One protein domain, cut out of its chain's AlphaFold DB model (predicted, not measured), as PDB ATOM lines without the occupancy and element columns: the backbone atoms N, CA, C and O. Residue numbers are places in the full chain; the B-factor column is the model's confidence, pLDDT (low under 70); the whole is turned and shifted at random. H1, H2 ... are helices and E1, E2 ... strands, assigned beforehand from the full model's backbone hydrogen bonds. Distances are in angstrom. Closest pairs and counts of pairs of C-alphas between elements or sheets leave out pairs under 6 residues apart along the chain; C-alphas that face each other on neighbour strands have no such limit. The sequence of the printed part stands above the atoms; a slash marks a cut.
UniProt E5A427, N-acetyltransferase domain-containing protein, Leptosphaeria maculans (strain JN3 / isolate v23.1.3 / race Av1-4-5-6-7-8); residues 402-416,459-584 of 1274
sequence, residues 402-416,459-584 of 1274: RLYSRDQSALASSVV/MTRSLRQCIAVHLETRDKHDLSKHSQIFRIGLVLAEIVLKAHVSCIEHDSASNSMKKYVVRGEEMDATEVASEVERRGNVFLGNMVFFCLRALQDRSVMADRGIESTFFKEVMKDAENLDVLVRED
ATOM      1  N   ARG A 402     189.785 210.566 219.702       59.44
ATOM      2  CA  ARG A 402     188.449 210.550 219.091       59.44
ATOM      3  C   ARG A 402     188.287 211.825 218.265       59.44
ATOM      4  O   ARG A 402     188.404 212.920 218.803       59.44
ATOM      5  N   LEU A 403     187.966 211.698 216.978       67.69
ATOM      6  CA  LEU A 403     187.504 212.827 216.166       67.69
ATOM      7  C   LEU A 403     186.147 213.313 216.712       67.69
ATOM      8  O   LEU A 403     185.109 212.702 216.448       67.69
ATOM      9  N   TYR A 404     186.153 214.374 217.520       74.44
ATOM     10  CA  TYR A 404     184.941 215.045 218.000       74.44
ATOM     11  C   TYR A 404     184.278 215.826 216.854       74.44
ATOM     12  O   TYR A 404     184.977 216.281 215.954       74.44
ATOM     13  N   SER A 405     182.960 216.064 216.907       76.44
ATOM     14  CA  SER A 405     182.219 216.802 215.856       76.44
ATOM     15  C   SER A 405     182.863 218.154 215.493       76.44
ATOM     16  O   SER A 405     182.984 218.511 214.318       76.44
ATOM     17  N   ARG A 406     183.409 218.861 216.491       79.00
ATOM     18  CA  ARG A 406     184.178 220.098 216.297       79.00
ATOM     19  C   ARG A 406     185.472 219.901 215.500       79.00
ATOM     20  O   ARG A 406     185.801 220.739 214.667       79.00
ATOM     21  N   ASP A 407     186.204 218.821 215.756       79.69
ATOM     22  CA  ASP A 407     187.456 218.513 215.058       79.69
ATOM     23  C   ASP A 407     187.192 217.936 213.661       79.69
ATOM     24  O   ASP A 407     187.915 218.273 212.730       79.69
ATOM     25  N   GLN A 408     186.113 217.160 213.488       83.31
ATOM     26  CA  GLN A 408     185.598 216.749 212.175       83.31
ATOM     27  C   GLN A 408     185.265 217.984 211.323       83.31
ATOM     28  O   GLN A 408     185.734 218.090 210.195       83.31
ATOM     29  N   SER A 409     184.543 218.957 211.891       86.31
ATOM     30  CA  SER A 409     184.182 220.216 211.221       86.31
ATOM     31  C   SER A 409     185.405 221.071 210.866       86.31
ATOM     32  O   SER A 409     185.505 221.583 209.751       86.31
ATOM     33  N   ALA A 410     186.365 221.192 211.791       84.56
ATOM     34  CA  ALA A 410     187.611 221.923 211.564       84.56
ATOM     35  C   ALA A 410     188.481 221.263 210.480       84.56
ATOM     36  O   ALA A 410     189.002 221.948 209.606       84.56
ATOM     37  N   LEU A 411     188.617 219.932 210.512       86.69
ATOM     38  CA  LEU A 411     189.363 219.169 209.513       86.69
ATOM     39  C   LEU A 411     188.700 219.248 208.133       86.69
ATOM     40  O   LEU A 411     189.394 219.499 207.153       86.69
ATOM     41  N   ALA A 412     187.376 219.096 208.062       88.31
ATOM     42  CA  ALA A 412     186.600 219.205 206.831       88.31
ATOM     43  C   ALA A 412     186.786 220.568 206.147       88.31
ATOM     44  O   ALA A 412     187.181 220.622 204.982       88.31
ATOM     45  N   SER A 413     186.588 221.668 206.885       88.56
ATOM     46  CA  SER A 413     186.801 223.019 206.350       88.56
ATOM     47  C   SER A 413     188.256 223.235 205.903       88.56
ATOM     48  O   SER A 413     188.497 223.717 204.795       88.56
ATOM     49  N   SER A 414     189.241 222.785 206.692       85.75
ATOM     50  CA  SER A 414     190.663 222.854 206.322       85.75
ATOM     51  C   SER A 414     191.024 222.035 205.075       85.75
ATOM     52  O   SER A 414     191.879 222.471 204.303       85.75
ATOM     53  N   VAL A 415     190.394 220.874 204.855       89.12
ATOM     54  CA  VAL A 415     190.587 220.064 203.639       89.12
ATOM     55  C   VAL A 415     189.964 220.759 202.428       89.12
ATOM     56  O   VAL A 415     190.651 220.906 201.425       89.12
ATOM     57  N   VAL A 416     188.734 221.277 202.517       90.50
ATOM     58  CA  VAL A 416     188.089 222.008 201.406       90.50
ATOM     59  C   VAL A 416     188.892 223.252 201.010       90.50
ATOM     60  O   VAL A 416     189.297 223.383 199.851       90.50
ATOM     61  N   MET A 459     189.279 202.547 194.670       67.56
ATOM     62  CA  MET A 459     188.755 203.851 194.241       67.56
ATOM     63  C   MET A 459     189.622 204.504 193.150       67.56
ATOM     64  O   MET A 459     189.107 205.022 192.162       67.56
ATOM     65  N   THR A 460     190.951 204.460 193.292       70.12
ATOM     66  CA  THR A 460     191.880 205.065 192.321       70.12
ATOM     67  C   THR A 460     191.940 204.276 191.009       70.12
ATOM     68  O   THR A 460     192.259 204.857 189.973       70.12
ATOM     69  N   ARG A 461     191.588 202.981 191.009       71.00
ATOM     70  CA  ARG A 461     191.413 202.190 189.782       71.00
ATOM     71  C   ARG A 461     190.105 202.565 189.080       71.00
ATOM     72  O   ARG A 461     190.157 202.955 187.918       71.00
ATOM     73  N   SER A 462     188.978 202.547 189.794       69.94
ATOM     74  CA  SER A 462     187.653 202.868 189.237       69.94
ATOM     75  C   SER A 462     187.583 204.294 188.678       69.94
ATOM     76  O   SER A 462     187.104 204.500 187.566       69.94
ATOM     77  N   LEU A 463     188.147 205.282 189.387       75.31
ATOM     78  CA  LEU A 463     188.211 206.667 188.905       75.31
ATOM     79  C   LEU A 463     189.081 206.822 187.648       75.31
ATOM     80  O   LEU A 463     188.719 207.578 186.751       75.31
ATOM     81  N   ARG A 464     190.205 206.096 187.542       74.19
ATOM     82  CA  ARG A 464     191.031 206.102 186.320       74.19
ATOM     83  C   ARG A 464     190.313 205.450 185.142       74.19
ATOM     84  O   ARG A 464     190.417 205.962 184.036       74.19
ATOM     85  N   GLN A 465     189.568 204.372 185.381       71.94
ATOM     86  CA  GLN A 465     188.764 203.708 184.355       71.94
ATOM     87  C   GLN A 465     187.634 204.619 183.848       71.94
ATOM     88  O   GLN A 465     187.498 204.793 182.644       71.94
ATOM     89  N   CYS A 466     186.901 205.285 184.747       71.50
ATOM     90  CA  CYS A 466     185.855 206.253 184.393       71.50
ATOM     91  C   CYS A 466     186.388 207.438 183.555       71.50
ATOM     92  O   CYS A 466     185.726 207.865 182.606       71.50
ATOM     93  N   ILE A 467     187.598 207.933 183.857       74.94
ATOM     94  CA  ILE A 467     188.278 208.962 183.049       74.94
ATOM     95  C   ILE A 467     188.706 208.401 181.683       74.94
ATOM     96  O   ILE A 467     188.447 209.038 180.666       74.94
ATOM     97  N   ALA A 468     189.336 207.221 181.641       72.31
ATOM     98  CA  ALA A 468     189.813 206.609 180.397       72.31
ATOM     99  C   ALA A 468     188.667 206.358 179.403       72.31
ATOM    100  O   ALA A 468     188.747 206.801 178.260       72.31
ATOM    101  N   VAL A 469     187.564 205.762 179.870       69.94
ATOM    102  CA  VAL A 469     186.363 205.513 179.056       69.94
ATOM    103  C   VAL A 469     185.801 206.817 178.478       69.94
ATOM    104  O   VAL A 469     185.446 206.855 177.304       69.94
ATOM    105  N   HIS A 470     185.766 207.914 179.245       68.94
ATOM    106  CA  HIS A 470     185.330 209.212 178.715       68.94
ATOM    107  C   HIS A 470     186.288 209.795 177.666       68.94
ATOM    108  O   HIS A 470     185.817 210.325 176.660       68.94
ATOM    109  N   LEU A 471     187.607 209.670 177.852       65.75
ATOM    110  CA  LEU A 471     188.616 210.154 176.896       65.75
ATOM    111  C   LEU A 471     188.583 209.418 175.543       65.75
ATOM    112  O   LEU A 471     189.039 209.974 174.542       65.75
ATOM    113  N   GLU A 472     188.034 208.203 175.507       62.59
ATOM    114  CA  GLU A 472     187.804 207.415 174.289       62.59
ATOM    115  C   GLU A 472     186.491 207.781 173.566       62.59
ATOM    116  O   GLU A 472     186.326 207.466 172.384       62.59
ATOM    117  N   THR A 473     185.562 208.494 174.219       62.69
ATOM    118  CA  THR A 473     184.336 208.980 173.561       62.69
ATOM    119  C   THR A 473     184.598 210.170 172.624       62.69
ATOM    120  O   THR A 473     185.635 210.835 172.680       62.69
ATOM    121  N   ARG A 474     183.640 210.466 171.729       46.09
ATOM    122  CA  ARG A 474     183.760 211.577 170.761       46.09
ATOM    123  C   ARG A 474     183.902 212.955 171.426       46.09
ATOM    124  O   ARG A 474     184.591 213.809 170.870       46.09
ATOM    125  N   ASP A 475     183.304 213.156 172.599       57.03
ATOM    126  CA  ASP A 475     183.410 214.397 173.369       57.03
ATOM    127  C   ASP A 475     184.598 214.346 174.337       57.03
ATOM    128  O   ASP A 475     184.499 213.884 175.473       57.03
ATOM    129  N   LYS A 476     185.740 214.870 173.882       58.62
ATOM    130  CA  LYS A 476     187.003 214.923 174.637       58.62
ATOM    131  C   LYS A 476     186.955 215.934 175.795       58.62
ATOM    132  O   LYS A 476     187.597 216.984 175.732       58.62
ATOM    133  N   HIS A 477     186.184 215.642 176.842       69.12
ATOM    134  CA  HIS A 477     186.121 216.448 178.062       69.12
ATOM    135  C   HIS A 477     187.057 215.911 179.158       69.12
ATOM    136  O   HIS A 477     187.071 214.719 179.459       69.12
ATOM    137  N   ASP A 478     187.835 216.802 179.779       73.56
ATOM    138  CA  ASP A 478     188.758 216.451 180.860       73.56
ATOM    139  C   ASP A 478     188.038 216.387 182.220       73.56
ATOM    140  O   ASP A 478     187.891 217.380 182.941       73.56
ATOM    141  N   LEU A 479     187.614 215.179 182.595       80.38
ATOM    142  CA  LEU A 479     186.988 214.903 183.889       80.38
ATOM    143  C   LEU A 479     187.980 214.821 185.066       80.38
ATOM    144  O   LEU A 479     187.548 214.562 186.191       80.38
ATOM    145  N   SER A 480     189.280 215.088 184.883       81.56
ATOM    146  CA  SER A 480     190.267 215.030 185.981       81.56
ATOM    147  C   SER A 480     189.881 215.945 187.152       81.56
ATOM    148  O   SER A 480     189.930 215.537 188.311       81.56
ATOM    149  N   LYS A 481     189.385 217.156 186.862       86.56
ATOM    150  CA  LYS A 481     188.884 218.103 187.879       86.56
ATOM    151  C   LYS A 481     187.674 217.564 188.645       86.56
ATOM    152  O   LYS A 481     187.614 217.682 189.866       86.56
ATOM    153  N   HIS A 482     186.734 216.953 187.924       86.62
ATOM    154  CA  HIS A 482     185.515 216.359 188.473       86.62
ATOM    155  C   HIS A 482     185.857 215.192 189.409       86.62
ATOM    156  O   HIS A 482     185.356 215.126 190.527       86.62
ATOM    157  N   SER A 483     186.811 214.348 189.008       85.06
ATOM    158  CA  SER A 483     187.369 213.261 189.821       85.06
ATOM    159  C   SER A 483     188.080 213.755 191.088       85.06
ATOM    160  O   SER A 483     187.930 213.167 192.160       85.06
ATOM    161  N   GLN A 484     188.802 214.875 191.020       88.00
ATOM    162  CA  GLN A 484     189.431 215.473 192.203       88.00
ATOM    163  C   GLN A 484     188.412 216.108 193.163       88.00
ATOM    164  O   GLN A 484     188.557 215.962 194.375       88.00
ATOM    165  N   ILE A 485     187.352 216.743 192.652       89.75
ATOM    166  CA  ILE A 485     186.228 217.231 193.470       89.75
ATOM    167  C   ILE A 485     185.487 216.053 194.131       89.75
ATOM    168  O   ILE A 485     185.234 216.079 195.334       89.75
ATOM    169  N   PHE A 486     185.252 214.966 193.395       87.94
ATOM    170  CA  PHE A 486     184.663 213.726 193.908       87.94
ATOM    171  C   PHE A 486     185.479 213.104 195.058       87.94
ATOM    172  O   PHE A 486     184.917 212.722 196.086       87.94
ATOM    173  N   ARG A 487     186.819 213.093 194.950       87.00
ATOM    174  CA  ARG A 487     187.723 212.677 196.044       87.00
ATOM    175  C   ARG A 487     187.577 213.533 197.304       87.00
ATOM    176  O   ARG A 487     187.640 212.984 198.402       87.00
ATOM    177  N   ILE A 488     187.373 214.848 197.170       90.19
ATOM    178  CA  ILE A 488     187.099 215.729 198.321       90.19
ATOM    179  C   ILE A 488     185.793 215.288 199.001       90.19
ATOM    180  O   ILE A 488     185.777 215.113 200.217       90.19
ATOM    181  N   GLY A 489     184.736 215.022 198.225       87.88
ATOM    182  CA  GLY A 489     183.447 214.535 198.735       87.88
ATOM    183  C   GLY A 489     183.548 213.227 199.522       87.88
ATOM    184  O   GLY A 489     183.018 213.136 200.628       87.88
ATOM    185  N   LEU A 490     184.286 212.242 198.998       85.44
ATOM    186  CA  LEU A 490     184.515 210.968 199.688       85.44
ATOM    187  C   LEU A 490     185.299 211.144 200.996       85.44
ATOM    188  O   LEU A 490     184.863 210.652 202.033       85.44
ATOM    189  N   VAL A 491     186.402 211.904 200.990       87.38
ATOM    190  CA  VAL A 491     187.189 212.177 202.210       87.38
ATOM    191  C   VAL A 491     186.350 212.897 203.273       87.38
ATOM    192  O   VAL A 491     186.439 212.567 204.456       87.38
ATOM    193  N   LEU A 492     185.489 213.840 202.874       89.88
ATOM    194  CA  LEU A 492     184.546 214.501 203.782       89.88
ATOM    195  C   LEU A 492     183.521 213.520 204.374       89.88
ATOM    196  O   LEU A 492     183.292 213.542 205.587       89.88
ATOM    197  N   ALA A 493     182.943 212.642 203.550       86.88
ATOM    198  CA  ALA A 493     182.001 211.624 204.005       86.88
ATOM    199  C   ALA A 493     182.656 210.657 205.009       86.88
ATOM    200  O   ALA A 493     182.117 210.453 206.095       86.88
ATOM    201  N   GLU A 494     183.850 210.130 204.720       84.94
ATOM    202  CA  GLU A 494     184.578 209.230 205.629       84.94
ATOM    203  C   GLU A 494     184.891 209.886 206.985       84.94
ATOM    204  O   GLU A 494     184.659 209.281 208.040       84.94
ATOM    205  N   ILE A 495     185.346 211.149 206.979       85.75
ATOM    206  CA  ILE A 495     185.630 211.930 208.196       85.75
ATOM    207  C   ILE A 495     184.386 212.063 209.082       85.75
ATOM    208  O   ILE A 495     184.507 211.981 210.309       85.75
ATOM    209  N   VAL A 496     183.198 212.276 208.505       84.94
ATOM    210  CA  VAL A 496     181.950 212.464 209.268       84.94
ATOM    211  C   VAL A 496     181.328 211.129 209.686       84.94
ATOM    212  O   VAL A 496     180.982 210.947 210.857       84.94
ATOM    213  N   LEU A 497     181.228 210.174 208.758       80.75
ATOM    214  CA  LEU A 497     180.559 208.886 208.952       80.75
ATOM    215  C   LEU A 497     181.377 207.888 209.786       80.75
ATOM    216  O   LEU A 497     180.795 206.938 210.324       80.75
ATOM    217  N   LYS A 498     182.695 208.098 209.927       77.62
ATOM    218  CA  LYS A 498     183.621 207.210 210.657       77.62
ATOM    219  C   LYS A 498     183.504 205.763 210.171       77.62
ATOM    220  O   LYS A 498     183.300 204.833 210.951       77.62
ATOM    221  N   ALA A 499     183.532 205.617 208.855       72.19
ATOM    222  CA  ALA A 499     183.554 204.366 208.117       72.19
ATOM    223  C   ALA A 499     184.165 204.643 206.740       72.19
ATOM    224  O   ALA A 499     184.025 205.754 206.231       72.19
ATOM    225  N   HIS A 500     184.822 203.643 206.158       70.31
ATOM    226  CA  HIS A 500     185.324 203.713 204.789       70.31
ATOM    227  C   HIS A 500     184.152 203.708 203.791       70.31
ATOM    228  O   HIS A 500     183.173 202.987 204.007       70.31
ATOM    229  N   VAL A 501     184.255 204.481 202.708       70.06
ATOM    230  CA  VAL A 501     183.222 204.596 201.662       70.06
ATOM    231  C   VAL A 501     183.775 204.048 200.348       70.06
ATOM    232  O   VAL A 501     184.516 204.713 199.625       70.06
ATOM    233  N   SER A 502     183.424 202.806 200.020       64.56
ATOM    234  CA  SER A 502     183.841 202.160 198.771       64.56
ATOM    235  C   SER A 502     182.797 202.375 197.677       64.56
ATOM    236  O   SER A 502     181.689 201.863 197.790       64.56
ATOM    237  N   CYS A 503     183.134 203.078 196.593       60.81
ATOM    238  CA  CYS A 503     182.305 203.090 195.381       60.81
ATOM    239  C   CYS A 503     182.598 201.826 194.553       60.81
ATOM    240  O   CYS A 503     183.769 201.523 194.303       60.81
ATOM    241  N   ILE A 504     181.551 201.078 194.190       56.41
ATOM    242  CA  ILE A 504     181.676 199.711 193.648       56.41
ATOM    243  C   ILE A 504     181.394 199.643 192.140       56.41
ATOM    244  O   ILE A 504     182.161 199.006 191.421       56.41
ATOM    245  N   GLU A 505     180.350 200.313 191.641       55.94
ATOM    246  CA  GLU A 505     179.856 200.097 190.271       55.94
ATOM    247  C   GLU A 505     180.027 201.325 189.358       55.94
ATOM    248  O   GLU A 505     179.416 202.380 189.562       55.94
ATOM    249  N   HIS A 506     180.839 201.154 188.309       58.62
ATOM    250  CA  HIS A 506     180.872 202.020 187.129       58.62
ATOM    251  C   HIS A 506     179.921 201.438 186.078       58.62
ATOM    252  O   HIS A 506     180.193 200.384 185.506       58.62
ATOM    253  N   ASP A 507     178.801 202.115 185.838       59.94
ATOM    254  CA  ASP A 507     177.796 201.675 184.870       59.94
ATOM    255  C   ASP A 507     178.230 202.041 183.443       59.94
ATOM    256  O   ASP A 507     178.190 203.211 183.053       59.94
ATOM    257  N   SER A 508     178.602 201.029 182.658       56.50
ATOM    258  CA  SER A 508     179.075 201.151 181.274       56.50
ATOM    259  C   SER A 508     178.010 201.606 180.264       56.50
ATOM    260  O   SER A 508     178.367 201.990 179.153       56.50
ATOM    261  N   ALA A 509     176.720 201.616 180.621       56.34
ATOM    262  CA  ALA A 509     175.668 202.191 179.780       56.34
ATOM    263  C   ALA A 509     175.495 203.706 180.011       56.34
ATOM    264  O   ALA A 509     175.080 204.436 179.106       56.34
ATOM    265  N   SER A 510     175.818 204.212 181.211       56.69
ATOM    266  CA  SER A 510     175.700 205.642 181.540       56.69
ATOM    267  C   SER A 510     177.030 206.396 181.654       56.69
ATOM    268  O   SER A 510     177.013 207.629 181.588       56.69
ATOM    269  N   ASN A 511     178.153 205.685 181.787       58.88
ATOM    270  CA  ASN A 511     179.486 206.175 182.163       58.88
ATOM    271  C   ASN A 511     179.536 206.941 183.504       58.88
ATOM    272  O   ASN A 511     180.485 207.685 183.752       58.88
ATOM    273  N   SER A 512     178.543 206.754 184.381       60.12
ATOM    274  CA  SER A 512     178.425 207.451 185.674       60.12
ATOM    275  C   SER A 512     178.741 206.544 186.873       60.12
ATOM    276  O   SER A 512     178.609 205.320 186.804       60.12
ATOM    277  N   MET A 513     179.179 207.150 187.980       66.31
ATOM    278  CA  MET A 513     179.507 206.460 189.236       66.31
ATOM    279  C   MET A 513     178.258 206.396 190.128       66.31
ATOM    280  O   MET A 513     177.954 207.365 190.819       66.31
ATOM    281  N   LYS A 514     177.490 205.300 190.100       59.53
ATOM    282  CA  LYS A 514     176.118 205.305 190.654       59.53
ATOM    283  C   LYS A 514     175.999 205.000 192.150       59.53
ATOM    284  O   LYS A 514     175.265 205.710 192.832       59.53
ATOM    285  N   LYS A 515     176.699 203.980 192.655       66.50
ATOM    286  CA  LYS A 515     176.504 203.454 194.020       66.50
ATOM    287  C   LYS A 515     177.725 203.617 194.920       66.50
ATOM    288  O   LYS A 515     178.856 203.335 194.511       66.50
ATOM    289  N   TYR A 516     177.474 203.950 196.178       70.38
ATOM    290  CA  TYR A 516     178.434 203.858 197.276       70.38
ATOM    291  C   TYR A 516     178.071 202.661 198.150       70.38
ATOM    292  O   TYR A 516     176.896 202.371 198.330       70.38
ATOM    293  N   VAL A 517     179.065 201.997 198.732       67.75
ATOM    294  CA  VAL A 517     178.854 201.101 199.868       67.75
ATOM    295  C   VAL A 517     179.456 201.731 201.110       67.75
ATOM    296  O   VAL A 517     180.654 202.030 201.168       67.75
ATOM    297  N   VAL A 518     178.600 201.922 202.109       70.62
ATOM    298  CA  VAL A 518     178.934 202.470 203.420       70.62
ATOM    299  C   VAL A 518     178.623 201.386 204.440       70.62
ATOM    300  O   VAL A 518     177.481 200.978 204.588       70.62
ATOM    301  N   ARG A 519     179.643 200.882 205.146       66.62
ATOM    302  CA  ARG A 519     179.496 199.823 206.178       66.62
ATOM    303  C   ARG A 519     178.899 198.484 205.697       66.62
ATOM    304  O   ARG A 519     178.680 197.613 206.531       66.62
ATOM    305  N   GLY A 520     178.703 198.300 204.391       63.41
ATOM    306  CA  GLY A 520     178.079 197.114 203.788       63.41
ATOM    307  C   GLY A 520     176.702 197.376 203.169       63.41
ATOM    308  O   GLY A 520     176.213 196.527 202.435       63.41
ATOM    309  N   GLU A 521     176.112 198.547 203.408       69.12
ATOM    310  CA  GLU A 521     174.842 198.976 202.810       69.12
ATOM    311  C   GLU A 521     175.118 199.762 201.515       69.12
ATOM    312  O   GLU A 521     176.017 200.609 201.487       69.12
ATOM    313  N   GLU A 522     174.375 199.475 200.438       72.62
ATOM    314  CA  GLU A 522     174.382 200.296 199.217       72.62
ATOM    315  C   GLU A 522     173.616 201.605 199.464       72.62
ATOM    316  O   GLU A 522     172.532 201.583 200.041       72.62
ATOM    317  N   MET A 523     174.177 202.734 199.025       77.38
ATOM    318  CA  MET A 523     173.600 204.077 199.172       77.38
ATOM    319  C   MET A 523     173.861 204.939 197.922       77.38
ATOM    320  O   MET A 523     174.880 204.762 197.240       77.38
ATOM    321  N   ASP A 524     172.995 205.917 197.651       78.00
ATOM    322  CA  ASP A 524     173.204 206.988 196.663       78.00
ATOM    323  C   ASP A 524     173.902 208.232 197.279       78.00
ATOM    324  O   ASP A 524     174.191 208.289 198.478       78.00
ATOM    325  N   ALA A 525     174.234 209.252 196.473       79.38
ATOM    326  CA  ALA A 525     174.903 210.457 196.992       79.38
ATOM    327  C   ALA A 525     173.990 211.336 197.865       79.38
ATOM    328  O   ALA A 525     174.487 212.084 198.711       79.38
ATOM    329  N   THR A 526     172.676 211.261 197.662       83.44
ATOM    330  CA  THR A 526     171.650 211.976 198.428       83.44
ATOM    331  C   THR A 526     171.536 211.386 199.832       83.44
ATOM    332  O   THR A 526     171.552 212.118 200.820       83.44
ATOM    333  N   GLU A 527     171.503 210.061 199.937       82.62
ATOM    334  CA  GLU A 527     171.472 209.283 201.172       82.62
ATOM    335  C   GLU A 527     172.786 209.431 201.949       82.62
ATOM    336  O   GLU A 527     172.765 209.697 203.153       82.62
ATOM    337  N   VAL A 528     173.941 209.350 201.270       81.44
ATOM    338  CA  VAL A 528     175.256 209.603 201.887       81.44
ATOM    339  C   VAL A 528     175.341 211.033 202.429       81.44
ATOM    340  O   VAL A 528     175.783 211.225 203.563       81.44
ATOM    341  N   ALA A 529     174.884 212.037 201.675       86.56
ATOM    342  CA  ALA A 529     174.834 213.421 202.150       86.56
ATOM    343  C   ALA A 529     173.861 213.607 203.329       86.56
ATOM    344  O   ALA A 529     174.209 214.278 204.301       86.56
ATOM    345  N   SER A 530     172.691 212.963 203.289       83.19
ATOM    346  CA  SER A 530     171.685 213.006 204.362       83.19
ATOM    347  C   SER A 530     172.216 212.395 205.662       83.19
ATOM    348  O   SER A 530     172.031 212.952 206.743       83.19
ATOM    349  N   GLU A 531     172.939 211.276 205.581       80.50
ATOM    350  CA  GLU A 531     173.543 210.629 206.750       80.50
ATOM    351  C   GLU A 531     174.767 211.407 207.279       80.50
ATOM    352  O   GLU A 531     175.020 211.427 208.489       80.50
ATOM    353  N   VAL A 532     175.494 212.116 206.405       85.38
ATOM    354  CA  VAL A 532     176.532 213.093 206.787       85.38
ATOM    355  C   VAL A 532     175.920 214.295 207.513       85.38
ATOM    356  O   VAL A 532     176.443 214.699 208.553       85.38
ATOM    357  N   GLU A 533     174.808 214.847 207.025       87.62
ATOM    358  CA  GLU A 533     174.077 215.924 207.699       87.62
ATOM    359  C   GLU A 533     173.589 215.468 209.079       87.62
ATOM    360  O   GLU A 533     173.927 216.090 210.090       87.62
ATOM    361  N   ARG A 534     172.888 214.328 209.141       81.06
ATOM    362  CA  ARG A 534     172.295 213.774 210.369       81.06
ATOM    363  C   ARG A 534     173.323 213.466 211.464       81.06
ATOM    364  O   ARG A 534     172.989 213.518 212.649       81.06
ATOM    365  N   ARG A 535     174.567 213.128 211.099       77.38
ATOM    366  CA  ARG A 535     175.676 212.881 212.046       77.38
ATOM    367  C   ARG A 535     176.582 214.095 212.288       77.38
ATOM    368  O   ARG A 535     177.369 214.071 213.235       77.38
ATOM    369  N   GLY A 536     176.520 215.106 211.425       81.44
ATOM    370  CA  GLY A 536     177.476 216.208 211.351       81.44
ATOM    371  C   GLY A 536     176.803 217.574 211.420       81.44
ATOM    372  O   GLY A 536     176.596 218.113 212.505       81.44
ATOM    373  N   ASN A 537     176.574 218.175 210.252       83.19
ATOM    374  CA  ASN A 537     176.035 219.525 210.079       83.19
ATOM    375  C   ASN A 537     175.481 219.660 208.647       83.19
ATOM    376  O   ASN A 537     176.054 219.074 207.730       83.19
ATOM    377  N   VAL A 538     174.446 220.478 208.437       86.81
ATOM    378  CA  VAL A 538     173.882 220.815 207.113       86.81
ATOM    379  C   VAL A 538     174.976 221.255 206.132       86.81
ATOM    380  O   VAL A 538     175.059 220.748 205.019       86.81
ATOM    381  N   PHE A 539     175.910 222.107 206.575       89.44
ATOM    382  CA  PHE A 539     177.038 222.548 205.743       89.44
ATOM    383  C   PHE A 539     177.945 221.388 205.290       89.44
ATOM    384  O   PHE A 539     178.501 221.431 204.198       89.44
ATOM    385  N   LEU A 540     178.090 220.329 206.098       86.44
ATOM    386  CA  LEU A 540     178.842 219.128 205.712       86.44
ATOM    387  C   LEU A 540     178.052 218.275 204.709       86.44
ATOM    388  O   LEU A 540     178.650 217.775 203.758       86.44
ATOM    389  N   GLY A 541     176.730 218.162 204.885       86.81
ATOM    390  CA  GLY A 541     175.828 217.507 203.931       86.81
ATOM    391  C   GLY A 541     175.880 218.169 202.552       86.81
ATOM    392  O   GLY A 541     176.210 217.503 201.573       86.81
ATOM    393  N   ASN A 542     175.685 219.492 202.492       89.56
ATOM    394  CA  ASN A 542     175.785 220.303 201.271       89.56
ATOM    395  C   ASN A 542     177.110 220.081 200.524       89.56
ATOM    396  O   ASN A 542     177.120 219.788 199.327       89.56
ATOM    397  N   MET A 543     178.240 220.200 201.236       91.19
ATOM    398  CA  MET A 543     179.568 220.043 200.637       91.19
ATOM    399  C   MET A 543     179.791 218.623 200.093       91.19
ATOM    400  O   MET A 543     180.356 218.476 199.008       91.19
ATOM    401  N   VAL A 544     179.330 217.582 200.798       89.94
ATOM    402  CA  VAL A 544     179.402 216.190 200.321       89.94
ATOM    403  C   VAL A 544     178.492 215.972 199.109       89.94
ATOM    404  O   VAL A 544     178.962 215.434 198.108       89.94
ATOM    405  N   PHE A 545     177.244 216.443 199.147       90.50
ATOM    406  CA  PHE A 545     176.275 216.309 198.052       90.50
ATOM    407  C   PHE A 545     176.797 216.900 196.737       90.50
ATOM    408  O   PHE A 545     176.798 216.218 195.709       90.50
ATOM    409  N   PHE A 546     177.309 218.137 196.778       91.12
ATOM    410  CA  PHE A 546     177.918 218.781 195.613       91.12
ATOM    411  C   PHE A 546     179.102 217.965 195.081       91.12
ATOM    412  O   PHE A 546     179.178 217.659 193.890       91.12
ATOM    413  N   CYS A 547     180.030 217.594 195.968       89.94
ATOM    414  CA  CYS A 547     181.264 216.935 195.561       89.94
ATOM    415  C   CYS A 547     181.018 215.538 194.974       89.94
ATOM    416  O   CYS A 547     181.651 215.181 193.983       89.94
ATOM    417  N   LEU A 548     180.091 214.759 195.541       87.19
ATOM    418  CA  LEU A 548     179.753 213.428 195.034       87.19
ATOM    419  C   LEU A 548     179.008 213.488 193.691       87.19
ATOM    420  O   LEU A 548     179.316 212.705 192.793       87.19
ATOM    421  N   ARG A 549     178.099 214.454 193.481       87.06
ATOM    422  CA  ARG A 549     177.377 214.591 192.198       87.06
ATOM    423  C   ARG A 549     178.274 214.895 190.994       87.06
ATOM    424  O   ARG A 549     177.859 214.614 189.870       87.06
ATOM    425  N   ALA A 550     179.506 215.369 191.211       85.06
ATOM    426  CA  ALA A 550     180.467 215.720 190.161       85.06
ATOM    427  C   ALA A 550     180.808 214.587 189.165       85.06
ATOM    428  O   ALA A 550     181.258 214.892 188.063       85.06
ATOM    429  N   LEU A 551     180.585 213.309 189.517       80.12
ATOM    430  CA  LEU A 551     180.718 212.148 188.610       80.12
ATOM    431  C   LEU A 551     179.438 211.290 188.489       80.12
ATOM    432  O   LEU A 551     179.476 210.170 187.969       80.12
ATOM    433  N   GLN A 552     178.297 211.795 188.967       78.31
ATOM    434  CA  GLN A 552     176.994 211.133 188.812       78.31
ATOM    435  C   GLN A 552     176.142 211.809 187.740       78.31
ATOM    436  O   GLN A 552     175.514 211.146 186.917       78.31
ATOM    437  N   ASP A 553     176.121 213.140 187.750       77.19
ATOM    438  CA  ASP A 553     175.202 213.934 186.948       77.19
ATOM    439  C   ASP A 553     175.840 214.322 185.607       77.19
ATOM    440  O   ASP A 553     176.871 214.995 185.567       77.19
ATOM    441  N   ARG A 554     175.222 213.914 184.490       72.31
ATOM    442  CA  ARG A 554     175.708 214.240 183.137       72.31
ATOM    443  C   ARG A 554     175.697 215.740 182.833       72.31
ATOM    444  O   ARG A 554     176.509 216.175 182.024       72.31
ATOM    445  N   SER A 555     174.828 216.526 183.473       73.75
ATOM    446  CA  SER A 555     174.833 217.987 183.320       73.75
ATOM    447  C   SER A 555     176.033 218.622 184.028       73.75
ATOM    448  O   SER A 555     176.676 219.508 183.469       73.75
ATOM    449  N   VAL A 556     176.407 218.101 185.203       78.69
ATOM    450  CA  VAL A 556     177.588 218.552 185.957       78.69
ATOM    451  C   VAL A 556     178.876 218.078 185.283       78.69
ATOM    452  O   VAL A 556     179.787 218.874 185.114       78.69
ATOM    453  N   MET A 557     178.938 216.836 184.789       76.94
ATOM    454  CA  MET A 557     180.083 216.331 184.012       76.94
ATOM    455  C   MET A 557     180.299 217.061 182.671       76.94
ATOM    456  O   MET A 557     181.351 216.892 182.053       76.94
ATOM    457  N   ALA A 558     179.346 217.882 182.217       76.31
ATOM    458  CA  ALA A 558     179.503 218.782 181.073       76.31
ATOM    459  C   ALA A 558     180.001 220.196 181.460       76.31
ATOM    460  O   ALA A 558     180.378 220.969 180.573       76.31
ATOM    461  N   ASP A 559     180.041 220.549 182.754       78.81
ATOM    462  CA  ASP A 559     180.461 221.873 183.227       78.81
ATOM    463  C   ASP A 559     181.988 222.048 183.168       78.81
ATOM    464  O   ASP A 559     182.755 221.647 184.047       78.81
ATOM    465  N   ARG A 560     182.448 222.754 182.133       74.12
ATOM    466  CA  ARG A 560     183.860 223.152 181.971       74.12
ATOM    467  C   ARG A 560     184.336 224.126 183.064       74.12
ATOM    468  O   ARG A 560     185.543 224.343 183.208       74.12
ATOM    469  N   GLY A 561     183.406 224.732 183.805       77.25
ATOM    470  CA  GLY A 561     183.597 225.782 184.801       77.25
ATOM    471  C   GLY A 561     183.438 225.352 186.264       77.25
ATOM    472  O   GLY A 561     183.450 226.242 187.118       77.25
ATOM    473  N   ILE A 562     183.359 224.048 186.574       84.06
ATOM    474  CA  ILE A 562     183.029 223.514 187.916       84.06
ATOM    475  C   ILE A 562     183.873 224.079 189.078       84.06
ATOM    476  O   ILE A 562     183.382 224.199 190.198       84.06
ATOM    477  N   GLU A 563     185.117 224.510 188.829       81.75
ATOM    478  CA  GLU A 563     185.961 225.232 189.804       81.75
ATOM    479  C   GLU A 563     185.277 226.498 190.359       81.75
ATOM    480  O   GLU A 563     185.410 226.820 191.540       81.75
ATOM    481  N   SER A 564     184.526 227.215 189.518       79.19
ATOM    482  CA  SER A 564     183.793 228.427 189.897       79.19
ATOM    483  C   SER A 564     182.497 228.123 190.654       79.19
ATOM    484  O   SER A 564     182.117 228.878 191.549       79.19
ATOM    485  N   THR A 565     181.854 226.997 190.344       83.62
ATOM    486  CA  THR A 565     180.645 226.492 191.007       83.62
ATOM    487  C   THR A 565     180.997 225.986 192.414       83.62
ATOM    488  O   THR A 565     180.442 226.460 193.406       83.62
ATOM    489  N   PHE A 566     182.058 225.176 192.529       87.62
ATOM    490  CA  PHE A 566     182.678 224.770 193.797       87.62
ATOM    491  C   PHE A 566     183.076 225.977 194.665       87.62
ATOM    492  O   PHE A 566     182.892 225.966 195.883       87.62
ATOM    493  N   PHE A 567     183.593 227.050 194.052       85.31
ATOM    494  CA  PHE A 567     183.922 228.276 194.778       85.31
ATOM    495  C   PHE A 567     182.684 229.022 195.322       85.31
ATOM    496  O   PHE A 567     182.739 229.587 196.413       85.31
ATOM    497  N   LYS A 568     181.565 229.041 194.592       83.12
ATOM    498  CA  LYS A 568     180.336 229.730 195.030       83.12
ATOM    499  C   LYS A 568     179.592 228.976 196.133       83.12
ATOM    500  O   LYS A 568     179.019 229.610 197.018       83.12
ATOM    501  N   GLU A 569     179.598 227.648 196.069       83.12
ATOM    502  CA  GLU A 569     178.783 226.782 196.926       83.12
ATOM    503  C   GLU A 569     179.624 226.158 198.051       83.12
ATOM    504  O   GLU A 569     179.486 226.531 199.217       83.12
ATOM    505  N   VAL A 570     180.570 225.278 197.710       88.81
ATOM    506  CA  VAL A 570     181.345 224.483 198.684       88.81
ATOM    507  C   VAL A 570     182.263 225.360 199.546       88.81
ATOM    508  O   VAL A 570     182.309 225.207 200.765       88.81
ATOM    509  N   MET A 571     182.973 226.323 198.946       87.62
ATOM    510  CA  MET A 571     183.869 227.217 199.700       87.62
ATOM    511  C   MET A 571     183.117 228.174 200.636       87.62
ATOM    512  O   MET A 571     183.629 228.496 201.708       87.62
ATOM    513  N   LYS A 572     181.900 228.599 200.274       86.75
ATOM    514  CA  LYS A 572     181.036 229.427 201.129       86.75
ATOM    515  C   LYS A 572     180.628 228.660 202.389       86.75
ATOM    516  O   LYS A 572     180.758 229.183 203.495       86.75
ATOM    517  N   ASP A 573     180.211 227.407 202.235       87.94
ATOM    518  CA  ASP A 573     179.821 226.560 203.364       87.94
ATOM    519  C   ASP A 573     181.026 226.128 204.222       87.94
ATOM    520  O   ASP A 573     180.908 226.044 205.446       87.94
ATOM    521  N   ALA A 574     182.218 225.991 203.634       87.88
ATOM    522  CA  ALA A 574     183.464 225.815 204.384       87.88
ATOM    523  C   ALA A 574     183.881 227.069 205.183       87.88
ATOM    524  O   ALA A 574     184.339 226.929 206.323       87.88
ATOM    525  N   GLU A 575     183.719 228.278 204.627       87.12
ATOM    526  CA  GLU A 575     183.942 229.547 205.344       87.12
ATOM    527  C   GLU A 575     182.925 229.702 206.502       87.12
ATOM    528  O   GLU A 575     183.327 230.008 207.628       87.12
ATOM    529  N   ASN A 576     181.642 229.377 206.284       87.69
ATOM    530  CA  ASN A 576     180.603 229.342 207.330       87.69
ATOM    531  C   ASN A 576     180.936 228.351 208.464       87.69
ATOM    532  O   ASN A 576     180.803 228.675 209.648       87.69
ATOM    533  N   LEU A 577     181.394 227.144 208.118       85.62
ATOM    534  CA  LEU A 577     181.715 226.095 209.089       85.62
ATOM    535  C   LEU A 577     182.915 226.467 209.982       85.62
ATOM    536  O   LEU A 577     182.901 226.181 211.180       85.62
ATOM    537  N   ASP A 578     183.925 227.153 209.438       83.12
ATOM    538  CA  ASP A 578     185.056 227.666 210.226       83.12
ATOM    539  C   ASP A 578     184.629 228.811 211.165       83.12
ATOM    540  O   ASP A 578     185.059 228.860 212.320       83.12
ATOM    541  N   VAL A 579     183.699 229.683 210.749       85.38
ATOM    542  CA  VAL A 579     183.099 230.681 211.656       85.38
ATOM    543  C   VAL A 579     182.444 229.998 212.862       85.38
ATOM    544  O   VAL A 579     182.754 230.372 213.993       85.38
ATOM    545  N   LEU A 580     181.637 228.949 212.665       81.06
ATOM    546  CA  LEU A 580     181.033 228.191 213.774       81.06
ATOM    547  C   LEU A 580     182.089 227.566 214.703       81.06
ATOM    548  O   LEU A 580     182.031 227.742 215.924       81.06
ATOM    549  N   VAL A 581     183.113 226.915 214.140       80.44
ATOM    550  CA  VAL A 581     184.234 226.328 214.903       80.44
ATOM    551  C   VAL A 581     184.990 227.386 215.726       80.44
ATOM    552  O   VAL A 581     185.516 227.067 216.803       80.44
ATOM    553  N   ARG A 582     185.024 228.647 215.273       76.31
ATOM    554  CA  ARG A 582     185.589 229.799 215.998       76.31
ATOM    555  C   ARG A 582     184.627 230.385 217.040       76.31
ATOM    556  O   ARG A 582     185.088 230.787 218.108       76.31
ATOM    557  N   GLU A 583     183.318 230.418 216.804       73.12
ATOM    558  CA  GLU A 583     182.339 230.909 217.790       73.12
ATOM    559  C   GLU A 583     182.209 229.980 219.000       73.12
ATOM    560  O   GLU A 583     182.233 230.448 220.143       73.12
ATOM    561  N   ASP A 584     182.248 228.665 218.784       60.44
ATOM    562  CA  ASP A 584     182.337 227.677 219.866       60.44
ATOM    563  C   ASP A 584     183.692 227.722 220.604       60.44
ATOM    564  O   ASP A 584     183.909 227.012 221.589       60.44
TER     565      ASP A 584
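AT A GLANCE: This is residues 402 to 416 and 459 to 584 of the 1274 residues of the protein "N-acetyltransferase domain-containing protein" of Leptosphaeria maculans (strain JN3 / isolate v23.1.3 / race Av1-4-5-6-7-8) (UniProt E5A427). A small three-stranded sheet, E1 E2 E3, lies along one side of a slab of helices whose core is H3 and H5; H1, H4 and H7 pack round these two as a bundle, and H6 leads into H7 at the side away from the sheet. H2 lies loosely beside the first part of H3. The printed part has 141 residues with seven named helices and three named strands, in the order H1 H2 H3 E1 E2 E3 H4 H5 H6 H7; the sheet runs E1 E2 E3, antiparallel, and the class is mostly helix. The whole is compact, with a radius of gyration of the C-alphas of 15.2 A and spans of 52 by 35 by 20 A.

IN THESE COORDINATES: The strands are E1, residues 501 to 503, E2, 516 to 518, and E3, 521 to 523. H3, residues 480 to 497, is 25.7 A long and begins with C-alpha 480 at (190.267, 215.030, 185.981). H4 is residues 525 to 535, H5 538 to 549 and H6 562 to 568. H7, residues 570 to 584, is 21.4 A long and ends with C-alpha 584 at (182.337, 227.677, 219.866). H1 is residues 405 to 416, and H2, residues 459 to 472, is 20.3 A long.

HOW THE PARTS SIT: The sheet is a meander, each strand the antiparallel neighbour of the one before. In the hairpin E1 and E2, N 517 and O 502 are 2.8 A apart; in the hairpin E2 and E3, N 523 and O 516 are 2.8 A apart, both within hydrogen-bond range. H4 is on the sheet at a height over the sheet of 11.1 A; H3 only grazes the sheet with residues 490 to 497. H3 is the hub. It touches H5 with residues 485 to 493 alone, closest C-alphas Gly 489 and Cys 547, 4.5 A, at a steep tilt of 39 degrees, opposite ways. H4 and H5 form a helical hairpin, closest C-alphas Glu 533 and Gly 541, 4.4 A. H1 touches H7, closest C-alphas Ser 413 and Ala 574, 4.8 A. H6 and H7 meet only through their link. H2 and H3 are close but not clearly touching, closest C-alphas Leu 463 and Ser 483, 6.7 A. In the seven helices every O i to N i+4 pair is within hydrogen-bond range.

THE WHOLE: The two C-alphas farthest apart, those of Arg 474 and Asp 584, are 51.7 A apart. Residues 417 to 458 are not printed, and C-alphas 416 and 459 are 19.5 A apart across this cut. The links E1 to E2 and H5 to H6 are long. The mean pLDDT of the printed part is 77.6; among the residues under 70 are 469 to 477 and 502 to 515.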